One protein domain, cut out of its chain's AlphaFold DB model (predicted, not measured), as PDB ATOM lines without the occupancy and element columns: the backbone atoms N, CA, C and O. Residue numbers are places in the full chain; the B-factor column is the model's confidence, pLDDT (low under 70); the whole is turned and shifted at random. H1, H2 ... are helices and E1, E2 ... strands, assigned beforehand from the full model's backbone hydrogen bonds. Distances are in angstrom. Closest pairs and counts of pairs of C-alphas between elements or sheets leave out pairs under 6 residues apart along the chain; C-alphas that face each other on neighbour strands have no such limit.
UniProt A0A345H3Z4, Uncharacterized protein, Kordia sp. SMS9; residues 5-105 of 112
ATOM      1  N   TYR A   5      37.523 -26.695  75.772       46.69
ATOM      2  CA  TYR A   5      37.216 -25.394  75.173       46.69
ATOM      3  C   TYR A   5      38.017 -25.108  73.896       46.69
ATOM      4  O   TYR A   5      37.472 -24.539  72.954       46.69
ATOM      5  N   SER A   6      39.276 -25.549  73.812       53.44
ATOM      6  CA  SER A   6      40.111 -25.423  72.607       53.44
ATOM      7  C   SER A   6      39.624 -26.312  71.452       53.44
ATOM      8  O   SER A   6      39.851 -25.970  70.293       53.44
ATOM      9  N   LYS A   7      38.976 -27.447  71.740       52.25
ATOM     10  CA  LYS A   7      38.383 -28.323  70.714       52.25
ATOM     11  C   LYS A   7      37.038 -27.780  70.227       52.25
ATOM     12  O   LYS A   7      36.801 -27.742  69.024       52.25
ATOM     13  N   ILE A   8      36.202 -27.288  71.145       53.16
ATOM     14  CA  ILE A   8      34.889 -26.698  70.829       53.16
ATOM     15  C   ILE A   8      35.047 -25.404  70.018       53.16
ATOM     16  O   ILE A   8      34.366 -25.209  69.012       53.16
ATOM     17  N   THR A   9      35.989 -24.537  70.398       52.47
ATOM     18  CA  THR A   9      36.283 -23.310  69.637       52.47
ATOM     19  C   THR A   9      36.861 -23.603  68.256       52.47
ATOM     20  O   THR A   9      36.495 -22.902  67.318       52.47
ATOM     21  N   LYS A  10      37.686 -24.649  68.090       52.44
ATOM     22  CA  LYS A  10      38.167 -25.087  66.769       52.44
ATOM     23  C   LYS A  10      37.019 -25.582  65.879       52.44
ATOM     24  O   LYS A  10      36.870 -25.063  64.785       52.44
ATOM     25  N   TRP A  11      36.128 -26.434  66.391       50.22
ATOM     26  CA  TRP A  11      34.951 -26.924  65.652       50.22
ATOM     27  C   TRP A  11      34.013 -25.796  65.176       50.22
ATOM     28  O   TRP A  11      33.504 -25.813  64.053       50.22
ATOM     29  N   TYR A  12      33.815 -24.759  66.000       50.94
ATOM     30  CA  TYR A  12      33.087 -23.554  65.583       50.94
ATOM     31  C   TYR A  12      33.870 -22.698  64.580       50.94
ATOM     32  O   TYR A  12      33.261 -22.078  63.706       50.94
ATOM     33  N   ARG A  13      35.202 -22.646  64.696       49.28
ATOM     34  CA  ARG A  13      36.091 -21.926  63.775       49.28
ATOM     35  C   ARG A  13      36.087 -22.566  62.390       49.28
ATOM     36  O   ARG A  13      35.961 -21.825  61.425       49.28
ATOM     37  N   ASP A  14      36.063 -23.894  62.314       60.31
ATOM     38  CA  ASP A  14      35.977 -24.656  61.065       60.31
ATOM     39  C   ASP A  14      34.686 -24.293  60.302       60.31
ATOM     40  O   ASP A  14      34.713 -23.949  59.120       60.31
ATOM     41  N   LYS A  15      33.541 -24.183  60.992       67.50
ATOM     42  CA  LYS A  15      32.309 -23.667  60.362       67.50
ATOM     43  C   LYS A  15      32.333 -22.159  60.104       67.50
ATOM     44  O   LYS A  15      31.701 -21.705  59.153       67.50
ATOM     45  N   LYS A  16      32.998 -21.352  60.936       74.31
ATOM     46  CA  LYS A  16      33.064 -19.886  60.768       74.31
ATOM     47  C   LYS A  16      33.931 -19.494  59.573       74.31
ATOM     48  O   LYS A  16      33.569 -18.564  58.858       74.31
ATOM     49  N   GLU A  17      35.039 -20.190  59.348       76.62
ATOM     50  CA  GLU A  17      35.897 -20.003  58.177       76.62
ATOM     51  C   GLU A  17      35.197 -20.472  56.900       76.62
ATOM     52  O   GLU A  17      35.139 -19.699  55.945       76.62
ATOM     53  N   LEU A  18      34.535 -21.638  56.912       78.69
ATOM     54  CA  LEU A  18      33.701 -22.070  55.782       78.69
ATOM     55  C   LEU A  18      32.563 -21.091  55.483       78.69
ATOM     56  O   LEU A  18      32.332 -20.751  54.330       78.69
ATOM     57  N   LYS A  19      31.861 -20.572  56.495       82.00
ATOM     58  CA  LYS A  19      30.785 -19.590  56.274       82.00
ATOM     59  C   LYS A  19      31.274 -18.337  55.542       82.00
ATOM     60  O   LYS A  19      30.554 -17.834  54.686       82.00
ATOM     61  N   LYS A  20      32.492 -17.856  55.828       84.50
ATOM     62  CA  LYS A  20      33.081 -16.696  55.127       84.50
ATOM     63  C   LYS A  20      33.314 -16.962  53.640       84.50
ATOM     64  O   LYS A  20      33.185 -16.049  52.834       84.50
ATOM     65  N   SER A  21      33.636 -18.200  53.280       81.38
ATOM     66  CA  SER A  21      33.851 -18.620  51.893       81.38
ATOM     67  C   SER A  21      32.584 -19.130  51.210       81.38
ATOM     68  O   SER A  21      32.659 -19.719  50.131       81.38
ATOM     69  N   ASN A  22      31.422 -18.928  51.838       86.31
ATOM     70  CA  ASN A  22      30.153 -19.493  51.404       86.31
ATOM     71  C   ASN A  22      30.223 -21.025  51.228       86.31
ATOM     72  O   ASN A  22      29.738 -21.585  50.245       86.31
ATOM     73  N   PHE A  23      30.862 -21.685  52.196       86.12
ATOM     74  CA  PHE A  23      31.177 -23.113  52.232       86.12
ATOM     75  C   PHE A  23      32.054 -23.570  51.058       86.12
ATOM     76  O   PHE A  23      31.813 -24.609  50.445       86.12
ATOM     77  N   GLY A  24      33.075 -22.772  50.735       86.50
ATOM     78  CA  GLY A  24      34.029 -23.026  49.654       86.50
ATOM     79  C   GLY A  24      33.609 -22.477  48.288       86.50
ATOM     80  O   GLY A  24      34.462 -22.341  47.412       86.50
ATOM     81  N   ARG A  25      32.340 -22.090  48.109       87.62
ATOM     82  CA  ARG A  25      31.808 -21.608  46.825       87.62
ATOM     83  C   ARG A  25      32.557 -20.404  46.262       87.62
ATOM     84  O   ARG A  25      32.837 -20.355  45.070       87.62
ATOM     85  N   ASN A  26      32.981 -19.488  47.128       90.00
ATOM     86  CA  ASN A  26      33.682 -18.270  46.714       90.00
ATOM     87  C   ASN A  26      35.119 -18.511  46.219       90.00
ATOM     88  O   ASN A  26      35.751 -17.579  45.735       90.00
ATOM     89  N   TYR A  27      35.665 -19.720  46.372       91.12
ATOM     90  CA  TYR A  27      37.064 -20.020  46.048       91.12
ATOM     91  C   TYR A  27      37.248 -20.851  44.779       91.12
ATOM     92  O   TYR A  27      38.379 -21.171  44.417       91.12
ATOM     93  N   GLY A  28      36.153 -21.180  44.094       93.12
ATOM     94  CA  GLY A  28      36.190 -22.040  42.921       93.12
ATOM     95  C   GLY A  28      36.570 -23.486  43.245       93.12
ATOM     96  O   GLY A  28      36.868 -23.860  44.387       93.12
ATOM     97  N   TRP A  29      36.542 -24.313  42.206       96.94
ATOM     98  CA  TRP A  29      36.717 -25.760  42.315       96.94
ATOM     99  C   TRP A  29      37.543 -26.280  41.146       96.94
ATOM    100  O   TRP A  29      37.412 -25.772  40.041       96.94
ATOM    101  N   PHE A  30      38.390 -27.274  41.374       98.06
ATOM    102  CA  PHE A  30      38.939 -28.096  40.303       98.06
ATOM    103  C   PHE A  30      37.906 -29.132  39.883       98.06
ATOM    104  O   PHE A  30      37.171 -29.650  40.725       98.06
ATOM    105  N   ILE A  31      37.866 -29.409  38.587       98.12
ATOM    106  CA  ILE A  31      37.060 -30.459  37.978       98.12
ATOM    107  C   ILE A  31      38.003 -31.621  37.704       98.12
ATOM    108  O   ILE A  31      38.985 -31.466  36.977       98.12
ATOM    109  N   GLU A  32      37.712 -32.773  38.296       98.06
ATOM    110  CA  GLU A  32      38.501 -33.988  38.145       98.06
ATOM    111  C   GLU A  32      37.685 -35.102  37.492       98.06
ATOM    112  O   GLU A  32      36.534 -35.341  37.858       98.06
ATOM    113  N   TYR A  33      38.310 -35.808  36.553       97.44
ATOM    114  CA  TYR A  33      37.770 -36.984  35.876       97.44
ATOM    115  C   TYR A  33      38.874 -38.033  35.775       97.44
ATOM    116  O   TYR A  33      39.983 -37.695  35.364       97.44
ATOM    117  N   GLU A  34      38.596 -39.273  36.189       95.62
ATOM    118  CA  GLU A  34      39.588 -40.367  36.199       95.62
ATOM    119  C   GLU A  34      40.942 -39.948  36.813       95.62
ATOM    120  O   GLU A  34      42.013 -40.167  36.250       95.62
ATOM    121  N   ASP A  35      40.867 -39.276  37.968       95.00
ATOM    122  CA  ASP A  35      42.005 -38.789  38.761       95.00
ATOM    123  C   ASP A  35      42.935 -37.792  38.030       95.00
ATOM    124  O   ASP A  35      44.075 -37.559  38.436       95.00
ATOM    125  N   LYS A  36      42.433 -37.144  36.972       97.56
ATOM    126  CA  LYS A  36      43.085 -36.017  36.293       97.56
ATOM    127  C   LYS A  36      42.288 -34.741  36.501       97.56
ATOM    128  O   LYS A  36      41.066 -34.748  36.384       97.56
ATOM    129  N   VAL A  37      42.983 -33.628  36.737       98.00
ATOM    130  CA  VAL A  37      42.362 -32.297  36.716       98.00
ATOM    131  C   VAL A  37      42.146 -31.890  35.263       98.00
ATOM    132  O   VAL A  37      43.105 -31.684  34.520       98.00
ATOM    133  N   VAL A  38      40.882 -31.788  34.868       98.44
ATOM    134  CA  VAL A  38      40.458 -31.532  33.483       98.44
ATOM    135  C   VAL A  38      39.945 -30.109  33.274       98.44
ATOM    136  O   VAL A  38      39.806 -29.651  32.143       98.44
ATOM    137  N   GLY A  39      39.696 -29.379  34.359       98.25
ATOM    138  CA  GLY A  39      39.258 -27.995  34.300       98.25
ATOM    139  C   GLY A  39      38.976 -27.416  35.676       98.25
ATOM    140  O   GLY A  39      39.393 -27.949  36.707       98.25
ATOM    141  N   GLU A  40      38.237 -26.318  35.693       98.12
ATOM    142  CA  GLU A  40      37.859 -25.633  36.916       98.12
ATOM    143  C   GLU A  40      36.530 -24.881  36.818       98.12
ATOM    144  O   GLU A  40      36.125 -24.403  35.762       98.12
ATOM    145  N   LEU A  41      35.884 -24.745  37.973       96.62
ATOM    146  CA  LEU A  41      34.797 -23.812  38.220       96.62
ATOM    147  C   LEU A  41      35.373 -22.533  38.829       96.62
ATOM    148  O   LEU A  41      36.117 -22.584  39.819       96.62
ATOM    149  N   SER A  42      35.012 -21.384  38.270       94.19
ATOM    150  CA  SER A  42      35.440 -20.069  38.752       94.19
ATOM    151  C   SER A  42      34.282 -19.067  38.771       94.19
ATOM    152  O   SER A  42      33.158 -19.409  38.411       94.19
ATOM    153  N   ASN A  43      34.547 -17.852  39.260       89.88
ATOM    154  CA  ASN A  43      33.611 -16.722  39.219       89.88
ATOM    155  C   ASN A  43      32.201 -17.038  39.749       89.88
ATOM    156  O   ASN A  43      31.196 -16.726  39.115       89.88
ATOM    157  N   PHE A  44      32.131 -17.640  40.943       90.06
ATOM    158  CA  PHE A  44      30.861 -17.867  41.630       90.06
ATOM    159  C   PHE A  44      30.059 -16.568  41.766       90.06
ATOM    160  O   PHE A  44      30.556 -15.584  42.321       90.06
ATOM    161  N   ASN A  45      28.797 -16.589  41.337       87.00
ATOM    162  CA  ASN A  45      27.871 -15.474  41.512       87.00
ATOM    163  C   ASN A  45      26.723 -15.809  42.489       87.00
ATOM    164  O   ASN A  45      26.508 -16.953  42.893       87.00
ATOM    165  N   TYR A  46      25.939 -14.794  42.864       79.50
ATOM    166  CA  TYR A  46      24.836 -14.946  43.823       79.50
ATOM    167  C   TYR A  46      23.694 -15.860  43.345       79.50
ATOM    168  O   TYR A  46      22.961 -16.383  44.183       79.50
ATOM    169  N   ALA A  47      23.554 -16.094  42.035       81.00
ATOM    170  CA  ALA A  47      22.589 -17.043  41.470       81.00
ATOM    171  C   ALA A  47      23.072 -18.505  41.539       81.00
ATOM    172  O   ALA A  47      22.383 -19.415  41.076       81.00
ATOM    173  N   ALA A  48      24.232 -18.719  42.167       83.94
ATOM    174  CA  ALA A  48      24.950 -19.976  42.241       83.94
ATOM    175  C   ALA A  48      25.445 -20.505  40.892       83.94
ATOM    176  O   ALA A  48      25.586 -21.717  40.711       83.94
ATOM    177  N   ASP A  49      25.741 -19.584  39.978       90.69
ATOM    178  CA  ASP A  49      26.388 -19.891  38.714       90.69
ATOM    179  C   ASP A  49      27.911 -19.823  38.862       90.69
ATOM    180  O   ASP A  49      28.433 -19.040  39.659       90.69
ATOM    181  N   TYR A  50      28.601 -20.650  38.085       93.81
ATOM    182  CA  TYR A  50      30.050 -20.665  37.930       93.81
ATOM    183  C   TYR A  50      30.407 -20.651  36.457       93.81
ATOM    184  O   TYR A  50      29.770 -21.350  35.668       93.81
ATOM    185  N   ASP A  51      31.489 -19.962  36.125       94.50
ATOM    186  CA  ASP A  51      32.161 -20.155  34.848       94.50
ATOM    187  C   ASP A  51      32.869 -21.506  34.852       94.50
ATOM    188  O   ASP A  51      33.552 -21.864  35.818       94.50
ATOM    189  N   VAL A  52      32.717 -22.242  33.759       96.19
ATOM    190  CA  VAL A  52      33.366 -23.527  33.521       96.19
ATOM    191  C   VAL A  52      34.521 -23.306  32.565       96.19
ATOM    192  O   VAL A  52      34.337 -22.857  31.434       96.19
ATOM    193  N   ILE A  53      35.721 -23.634  33.024       97.25
ATOM    194  CA  ILE A  53      36.953 -23.461  32.267       97.25
ATOM    195  C   ILE A  53      37.572 -24.838  32.076       97.25
ATOM    196  O   ILE A  53      38.125 -25.418  33.010       97.25
ATOM    197  N   ALA A  54      37.480 -25.366  30.860       97.69
ATOM    198  CA  ALA A  54      38.202 -26.571  30.473       97.69
ATOM    199  C   ALA A  54      39.701 -26.282  30.312       97.69
ATOM    200  O   ALA A  54      40.090 -25.231  29.793       97.69
ATOM    201  N   TYR A  55      40.546 -27.221  30.729       98.19
ATOM    202  CA  TYR A  55      41.963 -27.196  30.381       98.19
ATOM    203  C   TYR A  55      42.178 -27.763  28.977       98.19
ATOM    204  O   TYR A  55      41.362 -28.528  28.465       98.19
ATOM    205  N   LYS A  56      43.292 -27.367  28.354       97.06
ATOM    206  CA  LYS A  56      43.593 -27.698  26.958       97.06
ATOM    207  C   LYS A  56      43.549 -29.210  26.716       97.06
ATOM    208  O   LYS A  56      44.298 -29.947  27.356       97.06
ATOM    209  N   GLY A  57      42.746 -29.638  25.746       97.00
ATOM    210  CA  GLY A  57      42.564 -31.041  25.368       97.00
ATOM    211  C   GLY A  57      41.441 -31.760  26.119       97.00
ATOM    212  O   GLY A  57      41.223 -32.943  25.871       97.00
ATOM    213  N   PHE A  58      40.734 -31.072  27.019       97.62
ATOM    214  CA  PHE A  58      39.590 -31.607  27.760       97.62
ATOM    215  C   PHE A  58      38.289 -30.852  27.474       97.62
ATOM    216  O   PHE A  58      37.301 -31.069  28.167       97.62
ATOM    217  N   GLU A  59      38.263 -29.962  26.483       95.62
ATOM    218  CA  GLU A  59      37.103 -29.129  26.157       95.62
ATOM    219  C   GLU A  59      35.855 -29.971  25.884       95.62
ATOM    220  O   GLU A  59      34.825 -29.737  26.512       95.62
ATOM    221  N   ASP A  60      35.968 -30.986  25.024       94.38
ATOM    222  CA  ASP A  60      34.840 -31.856  24.675       94.38
ATOM    223  C   ASP A  60      34.320 -32.623  25.897       94.38
ATOM    224  O   ASP A  60      33.117 -32.756  26.072       94.38
ATOM    225  N   LEU A  61      35.216 -33.060  26.787       95.75
ATOM    226  CA  LEU A  61      34.859 -33.750  28.028       95.75
ATOM    227  C   LEU A  61      34.160 -32.804  29.016       95.75
ATOM    228  O   LEU A  61      33.107 -33.119  29.559       95.75
ATOM    229  N   VAL A  62      34.762 -31.646  29.286       96.25
ATOM    230  CA  VAL A  62      34.296 -30.700  30.309       96.25
ATOM    231  C   VAL A  62      33.004 -30.012  29.890       96.25
ATOM    232  O   VAL A  62      32.215 -29.643  30.757       96.25
ATOM    233  N   TYR A  63      32.766 -29.828  28.595       94.25
ATOM    234  CA  TYR A  63      31.529 -29.227  28.105       94.25
ATOM    235  C   TYR A  63      30.469 -30.253  27.675       94.25
ATOM    236  O   TYR A  63      29.366 -29.846  27.303       94.25
ATOM    237  N   ASP A  64      30.746 -31.557  27.791       92.19
ATOM    238  CA  ASP A  64      29.736 -32.608  27.652       92.19
ATOM    239  C   ASP A  64      28.816 -32.634  28.880       92.19
ATOM    240  O   ASP A  64      29.157 -33.071  29.983       92.19
ATOM    241  N   GLU A  65      27.595 -32.158  28.674       91.62
ATOM    242  CA  GLU A  65      26.561 -32.062  29.700       91.62
ATOM    243  C   GLU A  65      26.134 -33.425  30.251       91.62
ATOM    244  O   GLU A  65      25.723 -33.506  31.410       91.62
ATOM    245  N   SER A  66      26.250 -34.500  29.467       90.69
ATOM    246  CA  SER A  66      25.892 -35.843  29.924       90.69
ATOM    247  C   SER A  66      26.794 -36.302  31.072       90.69
ATOM    248  O   SER A  66      26.314 -36.920  32.024       90.69
ATOM    249  N   ILE A  67      28.071 -35.912  31.055       92.75
ATOM    250  CA  ILE A  67      29.042 -36.246  32.105       92.75
ATOM    251  C   ILE A  67      28.699 -35.523  33.412       92.75
ATOM    252  O   ILE A  67      28.765 -36.114  34.495       92.75
ATOM    253  N   TRP A  68      28.253 -34.267  33.319       92.69
ATOM    254  CA  TRP A  68      27.759 -33.513  34.472       92.69
ATOM    255  C   TRP A  68      26.468 -34.099  35.042       92.69
ATOM    256  O   TRP A  68      26.350 -34.267  36.255       92.69
ATOM    257  N   MET A  69      25.511 -34.444  34.179       89.06
ATOM    258  CA  MET A  69      24.238 -35.039  34.594       89.06
ATOM    259  C   MET A  69      24.428 -36.415  35.245       89.06
ATOM    260  O   MET A  69      23.735 -36.732  36.209       89.06
ATOM    261  N   ASN A  70      25.417 -37.185  34.785       90.81
ATOM    262  CA  ASN A  70      25.824 -38.461  35.379       90.81
ATOM    263  C   ASN A  70      26.708 -38.306  36.627       90.81
ATOM    264  O   ASN A  70      27.148 -39.308  37.188       90.81
ATOM    265  N   GLN A  71      27.002 -37.072  37.051       91.31
ATOM    266  CA  GLN A  71      27.846 -36.759  38.208       91.31
ATOM    267  C   GLN A  71      29.209 -37.465  38.194       91.31
ATOM    268  O   GLN A  71      29.746 -37.829  39.237       91.31
ATOM    269  N   SER A  72      29.790 -37.665  37.008       94.38
ATOM    270  CA  SER A  72      31.051 -38.407  36.883       94.38
ATOM    271  C   SER A  72      32.274 -37.584  37.300       94.38
ATOM    272  O   SER A  72      33.333 -38.148  37.572       94.38
ATOM    273  N   PHE A  73      32.140 -36.258  37.380       95.75
ATOM    274  CA  PHE A  73      33.199 -35.382  37.871       95.75
ATOM    275  C   PHE A  73      33.292 -35.371  39.398       95.75
ATOM    276  O   PHE A  73      32.296 -35.230  40.115       95.75
ATOM    277  N   LYS A  74      34.526 -35.392  39.904       96.19
ATOM    278  CA  LYS A  74      34.840 -35.007  41.282       96.19
ATOM    279  C   LYS A  74      35.169 -33.517  41.306       96.19
ATOM    280  O   LYS A  74      35.860 -33.015  40.425       96.19
ATOM    281  N   LEU A  75      34.692 -32.805  42.325       96.38
ATOM    282  CA  LEU A  75      34.951 -31.372  42.477       96.38
ATOM    283  C   LEU A  75      35.779 -31.124  43.734       96.38
ATOM    284  O   LEU A  75      35.287 -31.350  44.838       96.38
ATOM    285  N   GLN A  76      37.015 -30.650  43.579       95.75
ATOM    286  CA  GLN A  76      37.907 -30.342  44.701       95.75
ATOM    287  C   GLN A  76      37.983 -28.836  44.935       95.75
ATOM    288  O   GLN A  76      38.268 -28.067  44.022       95.75
ATOM    289  N   ASN A  77      37.766 -28.379  46.163       94.62
ATOM    290  CA  ASN A  77      37.893 -26.964  46.473       94.62
ATOM    291  C   ASN A  77      39.346 -26.496  46.330       94.62
ATOM    292  O   ASN A  77      40.258 -27.085  46.919       94.62
ATOM    293  N   LYS A  78      39.562 -25.387  45.615       93.38
ATOM    294  CA  LYS A  78      40.918 -24.918  45.293       93.38
ATOM    295  C   LYS A  78      41.740 -24.520  46.518       93.38
ATOM    296  O   LYS A  78      42.962 -24.687  46.492       93.38
ATOM    297  N   VAL A  79      41.093 -24.019  47.573       91.38
ATOM    298  CA  VAL A  79      41.754 -23.523  48.792       91.38
ATOM    299  C   VAL A  79      41.839 -24.611  49.851       91.38
ATOM    300  O   VAL A  79      42.927 -24.902  50.338       91.38
ATOM    301  N   TYR A  80      40.715 -25.244  50.187       88.06
ATOM    302  CA  TYR A  80      40.672 -26.218  51.280       88.06
ATOM    303  C   TYR A  80      41.182 -27.609  50.887       88.06
ATOM    304  O   TYR A  80      41.395 -28.434  51.768       88.06
ATOM    305  N   LYS A  81      41.389 -27.874  49.586       90.50
ATOM    306  CA  LYS A  81      41.847 -29.173  49.054       90.50
ATOM    307  C   LYS A  81      40.948 -30.342  49.466       90.50
ATOM    308  O   LYS A  81      41.402 -31.466  49.645       90.50
ATOM    309  N   GLN A  82      39.659 -30.058  49.617       90.88
ATOM    310  CA  GLN A  82      38.636 -31.023  49.998       90.88
ATOM    311  C   GLN A  82      37.646 -31.202  48.866       90.88
ATOM    312  O   GLN A  82      37.265 -30.231  48.207       90.88
ATOM    313  N   TYR A  83      37.228 -32.442  48.659       92.00
ATOM    314  CA  TYR A  83      36.191 -32.750  47.693       92.00
ATOM    315  C   TYR A  83      34.823 -32.332  48.218       92.00
ATOM    316  O   TYR A  83      34.541 -32.385  49.415       92.00
ATOM    317  N   CYS A  84      33.970 -31.899  47.300       90.81
ATOM    318  CA  CYS A  84      32.555 -31.776  47.572       90.81
ATOM    319  C   CYS A  84      31.952 -33.177  47.743       90.81
ATOM    320  O   CYS A  84      32.163 -34.040  46.892       90.81
ATOM    321  N   ASP A  85      31.189 -33.392  48.816       83.38
ATOM    322  CA  ASP A  85      30.542 -34.688  49.070       83.38
ATOM    323  C   ASP A  85      29.415 -34.981  48.072       83.38
ATOM    324  O   ASP A  85      29.128 -36.131  47.749       83.38
ATOM    325  N   THR A  86      28.694 -33.949  47.643       85.44
ATOM    326  CA  THR A  86      27.525 -34.070  46.769       85.44
ATOM    327  C   THR A  86      27.300 -32.736  46.101       85.44
ATOM    328  O   THR A  86      27.353 -31.722  46.783       85.44
ATOM    329  N   TRP A  87      27.004 -32.732  44.807       90.56
ATOM    330  CA  TRP A  87      26.641 -31.533  44.063       90.56
ATOM    331  C   TRP A  87      25.519 -31.835  43.078       90.56
ATOM    332  O   TRP A  87      25.265 -32.984  42.749       90.56
ATOM    333  N   TYR A  88      24.803 -30.806  42.632       86.38
ATOM    334  CA  TYR A  88      23.746 -30.953  41.633       86.38
ATOM    335  C   TYR A  88      23.699 -29.717  40.752       86.38
ATOM    336  O   TYR A  88      23.622 -28.594  41.268       86.38
ATOM    337  N   THR A  89      23.714 -29.933  39.442       85.50
ATOM    338  CA  THR A  89      23.648 -28.880  38.433       85.50
ATOM    339  C   THR A  89      22.253 -28.785  37.828       85.50
ATOM    340  O   THR A  89      21.618 -29.795  37.541       85.50
ATOM    341  N   GLY A  90      21.772 -27.565  37.598       79.12
ATOM    342  CA  GLY A  90      20.584 -27.324  36.777       79.12
ATOM    343  C   GLY A  90      20.990 -27.017  35.340       79.12
ATOM    344  O   GLY A  90      21.077 -25.842  34.997       79.12
ATOM    345  N   ILE A  91      21.278 -28.045  34.537       74.75
ATOM    346  CA  ILE A  91      21.713 -27.894  33.137       74.75
ATOM    347  C   ILE A  91      20.520 -28.078  32.206       74.75
ATOM    348  O   ILE A  91      19.734 -29.006  32.379       74.75
ATOM    349  N   TYR A  92      20.408 -27.202  31.210       66.56
ATOM    350  CA  TYR A  92      19.541 -27.409  30.052       66.56
ATOM    351  C   TYR A  92      20.398 -27.841  28.856       66.56
ATOM    352  O   TYR A  92      21.465 -27.252  28.689       66.56
ATOM    353  N   PRO A  93      19.937 -28.784  28.013       66.88
ATOM    354  CA  PRO A  93      20.686 -29.245  26.850       66.88
ATOM    355  C   PRO A  93      21.229 -28.115  25.952       66.88
ATOM    356  O   PRO A  93      20.473 -27.229  25.548       66.88
ATOM    357  N   GLY A  94      22.522 -28.154  25.623       67.44
ATOM    358  CA  GLY A  94      23.226 -27.202  24.750       67.44
ATOM    359  C   GLY A  94      23.607 -25.865  25.399       67.44
ATOM    360  O   GLY A  94      24.116 -24.964  24.723       67.44
ATOM    361  N   ASN A  95      23.367 -25.701  26.697       78.50
ATOM    362  CA  ASN A  95      23.667 -24.480  27.435       78.50
ATOM    363  C   ASN A  95      25.166 -24.395  27.768       78.50
ATOM    364  O   ASN A  95      25.784 -23.347  27.588       78.50
ATOM    365  N   LEU A  96      25.794 -25.504  28.154       87.25
ATOM    366  CA  LEU A  96      27.175 -25.493  28.623       87.25
ATOM    367  C   LEU A  96      28.179 -25.173  27.509       87.25
ATOM    368  O   LEU A  96      29.050 -24.327  27.698       87.25
ATOM    369  N   MET A  97      28.011 -25.753  26.320       85.25
ATOM    370  CA  MET A  97      28.850 -25.429  25.158       85.25
ATOM    371  C   MET A  97      28.717 -23.966  24.718       85.25
ATOM    372  O   MET A  97      29.686 -23.356  24.260       85.25
ATOM    373  N   LYS A  98      27.519 -23.388  24.856       88.06
ATOM    374  CA  LYS A  98      27.223 -22.027  24.398       88.06
ATOM    375  C   LYS A  98      27.649 -20.960  25.402       88.06
ATOM    376  O   LYS A  98      28.222 -19.948  25.007       88.06
ATOM    377  N   TYR A  99      27.331 -21.163  26.674       89.38
ATOM    378  CA  TYR A  99      27.487 -20.153  27.718       89.38
ATOM    379  C   TYR A  99      28.693 -20.413  28.618       89.38
ATOM    380  O   TYR A  99      29.167 -19.478  29.249       89.38
ATOM    381  N   LYS A 100      29.221 -21.646  28.642       93.31
ATOM    382  CA  LYS A 100      30.352 -22.054  29.493       93.31
ATOM    383  C   LYS A 100      30.114 -21.737  30.968       93.31
ATOM    384  O   LYS A 100      31.033 -21.394  31.702       93.31
ATOM    385  N   THR A 101      28.865 -21.865  31.399       91.75
ATOM    386  CA  THR A 101      28.425 -21.542  32.753       91.75
ATOM    387  C   THR A 101      27.552 -22.671  33.287       91.75
ATOM    388  O   THR A 101      26.747 -23.243  32.552       91.75
ATOM    389  N   LEU A 102      27.680 -22.978  34.579       91.56
ATOM    390  CA  LEU A 102      26.857 -23.963  35.277       91.56
ATOM    391  C   LEU A 102      26.261 -23.406  36.556       91.56
ATOM    392  O   LEU A 102      26.973 -22.880  37.408       91.56
ATOM    393  N   ARG A 103      24.956 -23.628  36.733       90.50
ATOM    394  CA  ARG A 103      24.263 -23.369  37.994       90.50
ATOM    395  C   ARG A 103      24.315 -24.585  38.897       90.50
ATOM    396  O   ARG A 103      23.793 -25.637  38.529       90.50
ATOM    397  N   PHE A 104      24.811 -24.417  40.117       89.88
ATOM    398  CA  PHE A 104      24.807 -25.460  41.139       89.88
ATOM    399  C   PHE A 104      23.790 -25.168  42.239       89.88
ATOM    400  O   PHE A 104      23.811 -24.112  42.863       89.88
ATOM    401  N   ARG A 105      22.931 -26.144  42.548       80.00
ATOM    402  CA  ARG A 105      22.016 -26.058  43.699       80.00
ATOM    403  C   ARG A 105      22.643 -26.566  44.999       80.00
ATOM    404  O   ARG A 105      22.269 -26.087  46.065       80.00
TER     405      ARG A 105
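Overview. This is residues 5 to 105 of the 112 residues of an uncharacterized protein of Kordia sp. SMS9 (UniProt A0A345H3Z4). A curled, strongly twisted sheet of five strands, like part of a barrel, makes a compact body, and the helix H1 leads away from it as an arm whose residues 5 to 14 stick out free. The short helix H2 packs on the sheet, H4 only grazes it, and H3 is close to both of these helices. The 101 printed residues hold four named helices and five named strands in the order H1 E1 E2 E3 H2 H3 E4 H4 E5, of mixed class. The sheet runs E4 E1 E2 E3 E5, all antiparallel. The whole is only just compact, close to loose, with a radius of gyration of the C-alphas of 14.9 A, and elongated, spanning 52 by 29 by 21 A.

Along the chain. H1, residues 5 to 20, begins at C-alpha 5 (37.216, -25.394, 75.173) and is 22.2 A long. E1, residues 29 to 33, is 13.0 A long; E2, residues 36 to 42, 17.9 A; E3, residues 49 to 54, 15.9 A. H2, residues 59 to 63, and H3, residues 65 to 69, follow. E4, residues 74 to 77, starts at C-alpha 74 (34.840, -35.007, 41.282). H4 is residues 95 to 99, and E5, residues 101 to 103, ends at C-alpha 103 (24.263, -23.369, 37.994).

Arrangement. E1, E2 and E3 form a meander, each strand the antiparallel neighbour of the one before. In the hairpin E1 and E2, N 31 and O 39 are 2.8 A apart, within hydrogen-bond range. In the hairpin E2 and E3, N 40 and O 53 are 2.8 A apart. E3 is staggered: residues 51 to 54 pair with E2, residues 49 to 51 with the edge strand E5, where N 50 and O 102 are 2.8 A apart. The other edge strand, E4, has N 76 and O 30 of E1 at 3.0 A. H2 is on the sheet at a height of 7.8 A, only just over E2; the closest C-alphas of H2 and E3 are those of Val 62 and Ala 54, 5.7 A apart. H2 and H4 are close but not clearly touching, with C-alphas 63 and 97 5.5 A apart. H3 is only just not on the sheet. H1 is not on the sheet and touches no helix. In H1, H2, H3 and H4 every O i to N i+4 pair is within hydrogen-bond range.

Size, cuts and confidence. The C-alphas of Tyr 5 and Gly 94 are farthest apart, at 52.4 A. Without residues 5 to 14 the body spans 38 by 28 by 21 A. The printed part has no cut. The link from E4 to H4 is long, 17 residues. Mean pLDDT of the printed part is 86.0; residues 5 to 15 and 92 to 94 are under 70.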